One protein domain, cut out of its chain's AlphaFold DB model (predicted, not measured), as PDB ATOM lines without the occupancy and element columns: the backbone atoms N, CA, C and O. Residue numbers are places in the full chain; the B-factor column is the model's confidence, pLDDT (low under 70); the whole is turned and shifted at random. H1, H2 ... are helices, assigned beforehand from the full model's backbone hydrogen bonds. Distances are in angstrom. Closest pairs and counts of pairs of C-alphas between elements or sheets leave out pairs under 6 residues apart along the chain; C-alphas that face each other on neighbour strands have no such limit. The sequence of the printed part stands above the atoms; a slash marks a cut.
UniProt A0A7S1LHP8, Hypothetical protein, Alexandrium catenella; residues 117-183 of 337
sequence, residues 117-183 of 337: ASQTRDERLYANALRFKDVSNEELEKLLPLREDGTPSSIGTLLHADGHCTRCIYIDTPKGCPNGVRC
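This is residues 117 to 183 of the 337 residues of the protein "Hypothetical protein" of Alexandrium catenella (UniProt A0A7S1LHP8). Look for little regular structure here: one longer helix, H1, forms one side, the short helix H2 follows past its last residue, and the long looping stretch of residues 144 to 183 folds back to make the rest. The printed part has 67 residues, with H1 then H2 along the chain and no named strand. The class is all helix, though the named elements hold only 22 residues. The whole is compact, with a radius of gyration of the C-alphas of 12.0 A and spans of 33 by 27 by 21 A.

Begin with H1, residues 117 to 131; a tight link of 5 residues leads to H2, residues 137 to 143. The two helices are apart, with no C-alpha of the one within 8 A of the other. In H1 every O i to N i+4 pair is within hydrogen-bond range; in H2, 2 of 3 are.

Find C-alpha 117 at (-11.783, 28.563, -17.142); from there H1 runs 21.8 A to C-alpha 131. H2 ends at C-alpha 143, at (-16.771, 4.346, -1.736).

The C-alphas of Ala 117 and Gly 150 are the two farthest apart, at 34.0 A. The printed part has no cut, and no printed residue is under 70 in pLDDT.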
ATOM      1  N   ALA A 117     -10.668  29.371 -17.647       89.56
ATOM      2  CA  ALA A 117     -11.783  28.563 -17.142       89.56
ATOM      3  C   ALA A 117     -11.651  27.056 -17.454       89.56
ATOM      4  O   ALA A 117     -12.104  26.211 -16.682       89.56
ATOM      5  N   SER A 118     -11.027  26.688 -18.580       90.12
ATOM      6  CA  SER A 118     -10.729  25.279 -18.874       90.12
ATOM      7  C   SER A 118      -9.588  24.761 -18.010       90.12
ATOM      8  O   SER A 118      -9.614  23.589 -17.648       90.12
ATOM      9  N   GLN A 119      -8.601  25.606 -17.704       90.94
ATOM     10  CA  GLN A 119      -7.459  25.216 -16.877       90.94
ATOM     11  C   GLN A 119      -7.925  24.901 -15.455       90.94
ATOM     12  O   GLN A 119      -7.720  23.785 -14.990       90.94
ATOM     13  N   THR A 120      -8.706  25.799 -14.844       93.06
ATOM     14  CA  THR A 120      -9.264  25.578 -13.498       93.06
ATOM     15  C   THR A 120     -10.163  24.344 -13.432       93.06
ATOM     16  O   THR A 120     -10.231  23.657 -12.414       93.06
ATOM     17  N   ARG A 121     -10.905  24.030 -14.503       92.94
ATOM     18  CA  ARG A 121     -11.685  22.786 -14.583       92.94
ATOM     19  C   ARG A 121     -10.776  21.557 -14.620       92.94
ATOM     20  O   ARG A 121     -11.025  20.604 -13.887       92.94
ATOM     21  N   ASP A 122      -9.751  21.566 -15.465       92.31
ATOM     22  CA  ASP A 122      -8.839  20.432 -15.631       92.31
ATOM     23  C   ASP A 122      -8.022  20.179 -14.344       92.31
ATOM     24  O   ASP A 122      -7.856  19.025 -13.943       92.31
ATOM     25  N   GLU A 123      -7.596  21.240 -13.655       93.31
ATOM     26  CA  GLU A 123      -6.924  21.185 -12.349       93.31
ATOM     27  C   GLU A 123      -7.797  20.530 -11.279       93.31
ATOM     28  O   GLU A 123      -7.335  19.629 -10.582       93.31
ATOM     29  N   ARG A 124      -9.080  20.899 -11.192       94.81
ATOM     30  CA  ARG A 124     -10.027  20.283 -10.246       94.81
ATOM     31  C   ARG A 124     -10.212  18.790 -10.502       94.81
ATOM     32  O   ARG A 124     -10.147  17.988  -9.570       94.81
ATOM     33  N   LEU A 125     -10.402  18.400 -11.766       94.00
ATOM     34  CA  LEU A 125     -10.519  16.985 -12.140       94.00
ATOM     35  C   LEU A 125      -9.234  16.212 -11.811       94.00
ATOM     36  O   LEU A 125      -9.295  15.047 -11.415       94.00
ATOM     37  N   TYR A 126      -8.070  16.846 -11.974       93.88
ATOM     38  CA  TYR A 126      -6.785  16.251 -11.632       93.88
ATOM     39  C   TYR A 126      -6.594  16.107 -10.119       93.88
ATOM     40  O   TYR A 126      -6.252  15.016  -9.668       93.88
ATOM     41  N   ALA A 127      -6.867  17.157  -9.343       94.56
ATOM     42  CA  ALA A 127      -6.768  17.142  -7.887       94.56
ATOM     43  C   ALA A 127      -7.670  16.059  -7.280       94.56
ATOM     44  O   ALA A 127      -7.215  15.277  -6.447       94.56
ATOM     45  N   ASN A 128      -8.910  15.932  -7.767       94.38
ATOM     46  CA  ASN A 128      -9.809  14.864  -7.336       94.38
ATOM     47  C   ASN A 128      -9.245  13.472  -7.668       94.38
ATOM     48  O   ASN A 128      -9.223  12.594  -6.818       94.38
ATOM     49  N   ALA A 129      -8.709  13.270  -8.876       94.38
ATOM     50  CA  ALA A 129      -8.087  11.998  -9.243       94.38
ATOM     51  C   ALA A 129      -6.852  11.660  -8.390       94.38
ATOM     52  O   ALA A 129      -6.594  10.486  -8.127       94.38
ATOM     53  N   LEU A 130      -6.095  12.675  -7.967       95.00
ATOM     54  CA  LEU A 130      -4.897  12.497  -7.153       95.00
ATOM     55  C   LEU A 130      -5.236  12.024  -5.734       95.00
ATOM     56  O   LEU A 130      -4.515  11.188  -5.200       95.00
ATOM     57  N   ARG A 131      -6.371  12.466  -5.172       93.75
ATOM     58  CA  ARG A 131      -6.864  12.015  -3.854       93.75
ATOM     59  C   ARG A 131      -7.091  10.504  -3.771       93.75
ATOM     60  O   ARG A 131      -6.950   9.928  -2.703       93.75
ATOM     61  N   PHE A 132      -7.416   9.868  -4.896       94.94
ATOM     62  CA  PHE A 132      -7.678   8.426  -4.982       94.94
ATOM     63  C   PHE A 132      -6.579   7.681  -5.743       94.94
ATOM     64  O   PHE A 132      -6.801   6.572  -6.228       94.94
ATOM     65  N   LYS A 133      -5.392   8.282  -5.908       94.12
ATOM     66  CA  LYS A 133      -4.291   7.655  -6.648       94.12
ATOM     67  C   LYS A 133      -3.846   6.349  -5.987       94.12
ATOM     68  O   LYS A 133      -3.707   5.351  -6.689       94.12
ATOM     69  N   ASP A 134      -3.717   6.346  -4.667       95.44
ATOM     70  CA  ASP A 134      -3.154   5.216  -3.919       95.44
ATOM     71  C   ASP A 134      -4.227   4.256  -3.374       95.44
ATOM     72  O   ASP A 134      -3.912   3.233  -2.774       95.44
ATOM     73  N   VAL A 135      -5.507   4.549  -3.624       95.75
ATOM     74  CA  VAL A 135      -6.632   3.682  -3.250       95.75
ATOM     75  C   VAL A 135      -6.771   2.551  -4.278       95.75
ATOM     76  O   VAL A 135      -6.696   2.780  -5.496       95.75
ATOM     77  N   SER A 136      -6.955   1.319  -3.792       96.94
ATOM     78  CA  SER A 136      -7.196   0.144  -4.636       96.94
ATOM     79  C   SER A 136      -8.553   0.242  -5.339       96.94
ATOM     80  O   SER A 136      -9.458   0.946  -4.891       96.94
ATOM     81  N   ASN A 137      -8.714  -0.462  -6.462       94.69
ATOM     82  CA  ASN A 137      -9.975  -0.415  -7.208       94.69
ATOM     83  C   ASN A 137     -11.143  -0.993  -6.392       94.69
ATOM     84  O   ASN A 137     -12.213  -0.404  -6.396       94.69
ATOM     85  N   GLU A 138     -10.916  -2.072  -5.641       94.62
ATOM     86  CA  GLU A 138     -11.928  -2.714  -4.787       94.62
ATOM     87  C   GLU A 138     -12.449  -1.780  -3.691       94.62
ATOM     88  O   GLU A 138     -13.636  -1.770  -3.379       94.62
ATOM     89  N   GLU A 139     -11.566  -0.977  -3.098       95.25
ATOM     90  CA  GLU A 139     -11.969  -0.022  -2.070       95.25
ATOM     91  C   GLU A 139     -12.702   1.170  -2.686       95.25
ATOM     92  O   GLU A 139     -13.705   1.648  -2.159       95.25
ATOM     93  N   LEU A 140     -12.258   1.600  -3.866       94.81
ATOM     94  CA  LEU A 140     -12.912   2.661  -4.611       94.81
ATOM     95  C   LEU A 140     -14.340   2.269  -5.030       94.81
ATOM     96  O   LEU A 140     -15.243   3.097  -4.958       94.81
ATOM     97  N   GLU A 141     -14.570   1.012  -5.409       94.25
ATOM     98  CA  GLU A 141     -15.900   0.491  -5.750       94.25
ATOM     99  C   GLU A 141     -16.894   0.559  -4.584       94.25
ATOM    100  O   GLU A 141     -18.080   0.786  -4.820       94.25
ATOM    101  N   LYS A 142     -16.426   0.433  -3.337       94.50
ATOM    102  CA  LYS A 142     -17.269   0.561  -2.134       94.50
ATOM    103  C   LYS A 142     -17.575   2.013  -1.776       94.50
ATOM    104  O   LYS A 142     -18.631   2.300  -1.222       94.50
ATOM    105  N   LEU A 143     -16.636   2.921  -2.050       92.81
ATOM    106  CA  LEU A 143     -16.771   4.346  -1.736       92.81
ATOM    107  C   LEU A 143     -17.603   5.101  -2.776       92.81
ATOM    108  O   LEU A 143     -18.225   6.117  -2.459       92.81
ATOM    109  N   LEU A 144     -17.576   4.651  -4.030       93.81
ATOM    110  CA  LEU A 144     -18.256   5.338  -5.117       93.81
ATOM    111  C   LEU A 144     -19.761   5.036  -5.115       93.81
ATOM    112  O   LEU A 144     -20.151   3.874  -5.023       93.81
ATOM    113  N   PRO A 145     -20.621   6.059  -5.302       93.00
ATOM    114  CA  PRO A 145     -22.055   5.846  -5.444       93.00
ATOM    115  C   PRO A 145     -22.367   4.850  -6.562       93.00
ATOM    116  O   PRO A 145     -21.772   4.912  -7.643       93.00
ATOM    117  N   LEU A 146     -23.319   3.954  -6.313       94.00
ATOM    118  CA  LEU A 146     -23.809   3.011  -7.313       94.00
ATOM    119  C   LEU A 146     -24.737   3.725  -8.298       94.00
ATOM    120  O   LEU A 146     -25.478   4.644  -7.944       94.00
ATOM    121  N   ARG A 147     -24.685   3.304  -9.559       90.25
ATOM    122  CA  ARG A 147     -25.632   3.732 -10.593       90.25
ATOM    123  C   ARG A 147     -26.934   2.936 -10.484       90.25
ATOM    124  O   ARG A 147     -27.012   1.950  -9.759       90.25
ATOM    125  N   GLU A 148     -27.926   3.330 -11.279       85.75
ATOM    126  CA  GLU A 148     -29.193   2.596 -11.426       85.75
ATOM    127  C   GLU A 148     -28.973   1.134 -11.846       85.75
ATOM    128  O   GLU A 148     -29.687   0.244 -11.399       85.75
ATOM    129  N   ASP A 149     -27.920   0.874 -12.626       85.31
ATOM    130  CA  ASP A 149     -27.538  -0.470 -13.072       85.31
ATOM    131  C   ASP A 149     -26.831  -1.304 -11.980       85.31
ATOM    132  O   ASP A 149     -26.335  -2.393 -12.261       85.31
ATOM    133  N   GLY A 150     -26.678  -0.777 -10.758       88.00
ATOM    134  CA  GLY A 150     -25.917  -1.410  -9.674       88.00
ATOM    135  C   GLY A 150     -24.399  -1.420  -9.887       88.00
ATOM    136  O   GLY A 150     -23.667  -1.995  -9.088       88.00
ATOM    137  N   THR A 151     -23.903  -0.781 -10.950       90.94
ATOM    138  CA  THR A 151     -22.464  -0.651 -11.206       90.94
ATOM    139  C   THR A 151     -21.872   0.522 -10.422       90.94
ATOM    140  O   THR A 151     -22.505   1.585 -10.346       90.94
ATOM    141  N   PRO A 152     -20.661   0.378  -9.852       93.50
ATOM    142  CA  PRO A 152     -19.971   1.481  -9.202       93.50
ATOM    143  C   PRO A 152     -19.694   2.582 -10.220       93.50
ATOM    144  O   PRO A 152     -19.373   2.330 -11.389       93.50
ATOM    145  N   SER A 153     -19.865   3.825  -9.784       95.31
ATOM    146  CA  SER A 153     -19.638   4.971 -10.652       95.31
ATOM    147  C   SER A 153     -18.140   5.269 -10.807       95.31
ATOM    148  O   SER A 153     -17.300   4.384 -10.684       95.31
ATOM    149  N   SER A 154     -17.767   6.500 -11.148       96.12
ATOM    150  CA  SER A 154     -16.365   6.898 -11.321       96.12
ATOM    151  C   SER A 154     -15.920   7.941 -10.304       96.12
ATOM    152  O   SER A 154     -16.745   8.678  -9.784       96.12
ATOM    153  N   ILE A 155     -14.607   8.106 -10.099       96.56
ATOM    154  CA  ILE A 155     -14.037   9.200  -9.278       96.56
ATOM    155  C   ILE A 155     -14.648  10.564  -9.641       96.56
ATOM    156  O   ILE A 155     -14.898  11.404  -8.776       96.56
ATOM    157  N   GLY A 156     -14.921  10.789 -10.929       94.50
ATOM    158  CA  GLY A 156     -15.532  12.023 -11.410       94.50
ATOM    159  C   GLY A 156     -16.940  12.319 -10.874       94.50
ATOM    160  O   GLY A 156     -17.370  13.469 -10.986       94.50
ATOM    161  N   THR A 157     -17.665  11.348 -10.308       95.06
ATOM    162  CA  THR A 157     -18.995  11.583  -9.711       95.06
ATOM    163  C   THR A 157     -18.940  12.200  -8.329       95.06
ATOM    164  O   THR A 157     -19.915  12.815  -7.916       95.06
ATOM    165  N   LEU A 158     -17.802  12.131  -7.643       93.94
ATOM    166  CA  LEU A 158     -17.641  12.782  -6.343       93.94
ATOM    167  C   LEU A 158     -17.757  14.310  -6.448       93.94
ATOM    168  O   LEU A 158     -18.202  14.959  -5.516       93.94
ATOM    169  N   LEU A 159     -17.459  14.875  -7.624       93.62
ATOM    170  CA  LEU A 159     -17.653  16.299  -7.930       93.62
ATOM    171  C   LEU A 159     -19.077  16.623  -8.415       93.62
ATOM    172  O   LEU A 159     -19.336  17.730  -8.897       93.62
ATOM    173  N   HIS A 160     -19.987  15.644  -8.406       91.69
ATOM    174  CA  HIS A 160     -21.349  15.831  -8.898       91.69
ATOM    175  C   HIS A 160     -22.203  16.628  -7.921       91.69
ATOM    176  O   HIS A 160     -22.929  17.511  -8.369       91.69
ATOM    177  N   ALA A 161     -22.050  16.383  -6.616       88.00
ATOM    178  CA  ALA A 161     -22.728  17.149  -5.571       88.00
ATOM    179  C   ALA A 161     -22.414  18.654  -5.672       88.00
ATOM    180  O   ALA A 161     -23.315  19.479  -5.574       88.00
ATOM    181  N   ASP A 162     -21.164  18.998  -5.997       89.81
ATOM    182  CA  ASP A 162     -20.710  20.389  -6.138       89.81
ATOM    183  C   ASP A 162     -21.106  21.039  -7.479       89.81
ATOM    184  O   ASP A 162     -20.799  22.204  -7.733       89.81
ATOM    185  N   GLY A 163     -21.699  20.284  -8.415       90.69
ATOM    186  CA  GLY A 163     -21.986  20.767  -9.772       90.69
ATOM    187  C   GLY A 163     -20.736  21.048 -10.625       90.69
ATOM    188  O   GLY A 163     -20.830  21.628 -11.709       90.69
ATOM    189  N   HIS A 164     -19.550  20.632 -10.173       91.12
ATOM    190  CA  HIS A 164     -18.276  20.803 -10.887       91.12
ATOM    191  C   HIS A 164     -17.855  19.577 -11.703       91.12
ATOM    192  O   HIS A 164     -16.818  19.576 -12.373       91.12
ATOM    193  N   CYS A 165     -18.664  18.528 -11.676       93.44
ATOM    194  CA  CYS A 165     -18.437  17.337 -12.466       93.44
ATOM    195  C   CYS A 165     -18.496  17.612 -13.979       93.44
ATOM    196  O   CYS A 165     -19.226  18.462 -14.490       93.44
ATOM    197  N   THR A 166     -17.710  16.844 -14.730       93.12
ATOM    198  CA  THR A 166     -17.751  16.836 -16.196       93.12
ATOM    199  C   THR A 166     -18.146  15.446 -16.659       93.12
ATOM    200  O   THR A 166     -17.458  14.482 -16.335       93.12
ATOM    201  N   ARG A 167     -19.238  15.341 -17.422       94.31
ATOM    202  CA  ARG A 167     -19.758  14.076 -17.957       94.31
ATOM    203  C   ARG A 167     -18.703  13.322 -18.769       94.31
ATOM    204  O   ARG A 167     -18.052  13.897 -19.644       94.31
ATOM    205  N   CYS A 168     -18.580  12.022 -18.527       94.19
ATOM    206  CA  CYS A 168     -17.753  11.137 -19.333       94.19
ATOM    207  C   CYS A 168     -18.361  10.960 -20.728       94.19
ATOM    208  O   CYS A 168     -19.543  10.670 -20.877       94.19
ATOM    209  N   ILE A 169     -17.541  11.114 -21.766       93.94
ATOM    210  CA  ILE A 169     -17.975  10.967 -23.165       93.94
ATOM    211  C   ILE A 169     -18.238   9.494 -23.515       93.94
ATOM    212  O   ILE A 169     -19.027   9.201 -24.408       93.94
ATOM    213  N   TYR A 170     -17.591   8.569 -22.804       94.62
ATOM    214  CA  TYR A 170     -17.619   7.138 -23.110       94.62
ATOM    215  C   TYR A 170     -18.655   6.347 -22.298       94.62
ATOM    216  O   TYR A 170     -18.781   5.144 -22.504       94.62
ATOM    217  N   ILE A 171     -19.404   7.001 -21.403       92.19
ATOM    218  CA  ILE A 171     -20.347   6.335 -20.490       92.19
ATOM    219  C   ILE A 171     -21.493   5.621 -21.216       92.19
ATOM    220  O   ILE A 171     -21.835   4.508 -20.844       92.19
ATOM    221  N   ASP A 172     -22.025   6.217 -22.289       88.81
ATOM    222  CA  ASP A 172     -23.105   5.615 -23.087       88.81
ATOM    223  C   ASP A 172     -22.578   4.824 -24.292       88.81
ATOM    224  O   ASP A 172     -23.349   4.392 -25.151       88.81
ATOM    225  N   THR A 173     -21.256   4.701 -24.439       90.88
ATOM    226  CA  THR A 173     -20.713   3.924 -25.555       90.88
ATOM    227  C   THR A 173     -20.874   2.435 -25.262       90.88
ATOM    228  O   THR A 173     -20.668   2.024 -24.124       90.88
ATOM    229  N   PRO A 174     -21.174   1.592 -26.267       90.00
ATOM    230  CA  PRO A 174     -21.410   0.161 -26.049       90.00
ATOM    231  C   PRO A 174     -20.183  -0.578 -25.497       90.00
ATOM    232  O   PRO A 174     -20.314  -1.652 -24.929       90.00
ATOM    233  N   LYS A 175     -18.985  -0.004 -25.668       92.94
ATOM    234  CA  LYS A 175     -17.731  -0.541 -25.123       92.94
ATOM    235  C   LYS A 175     -17.487  -0.143 -23.662       92.94
ATOM    236  O   LYS A 175     -16.583  -0.689 -23.042       92.94
ATOM    237  N   GLY A 176     -18.247   0.816 -23.133       91.38
ATOM    238  CA  GLY A 176     -18.000   1.426 -21.833       91.38
ATOM    239  C   GLY A 176     -16.782   2.354 -21.812       91.38
ATOM    240  O   GLY A 176     -16.032   2.498 -22.784       91.38
ATOM    241  N   CYS A 177     -16.586   3.026 -20.676       95.38
ATOM    242  CA  CYS A 177     -15.408   3.857 -20.467       95.38
ATOM    243  C   CYS A 177     -14.174   2.977 -20.209       95.38
ATOM    244  O   CYS A 177     -14.193   2.196 -19.257       95.38
ATOM    245  N   PRO A 178     -13.066   3.152 -20.953       95.00
ATOM    246  CA  PRO A 178     -11.864   2.334 -20.767       95.00
ATOM    247  C   PRO A 178     -11.183   2.544 -19.406       95.00
ATOM    248  O   PRO A 178     -10.436   1.687 -18.957       95.00
ATOM    249  N   ASN A 179     -11.441   3.673 -18.738       94.75
ATOM    250  CA  ASN A 179     -10.845   3.985 -17.436       94.75
ATOM    251  C   ASN A 179     -11.621   3.381 -16.248       94.75
ATOM    252  O   ASN A 179     -11.175   3.525 -15.110       94.75
ATOM    253  N   GLY A 180     -12.788   2.769 -16.489       93.88
ATOM    254  CA  GLY A 180     -13.627   2.173 -15.445       93.88
ATOM    255  C   GLY A 180     -13.937   3.134 -14.289       93.88
ATOM    256  O   GLY A 180     -14.186   4.326 -14.506       93.88
ATOM    257  N   VAL A 181     -13.872   2.624 -13.055       95.88
ATOM    258  CA  VAL A 181     -14.122   3.391 -11.819       95.88
ATOM    259  C   VAL A 181     -13.109   4.515 -11.579       95.88
ATOM    260  O   VAL A 181     -13.419   5.513 -10.933       95.88
ATOM    261  N   ARG A 182     -11.915   4.439 -12.182       96.06
ATOM    262  CA  ARG A 182     -10.872   5.470 -12.047       96.06
ATOM    263  C   ARG A 182     -11.031   6.639 -13.019       96.06
ATOM    264  O   ARG A 182     -10.161   7.509 -13.107       96.06
ATOM    265  N   CYS A 183     -12.112   6.672 -13.795       96.06
ATOM    266  CA  CYS A 183     -12.346   7.757 -14.733       96.06
ATOM    267  C   CYS A 183     -12.473   9.106 -14.001       96.06
ATOM    268  O   CYS A 183     -13.278   9.271 -13.086       96.06
TER     269      CYS A 183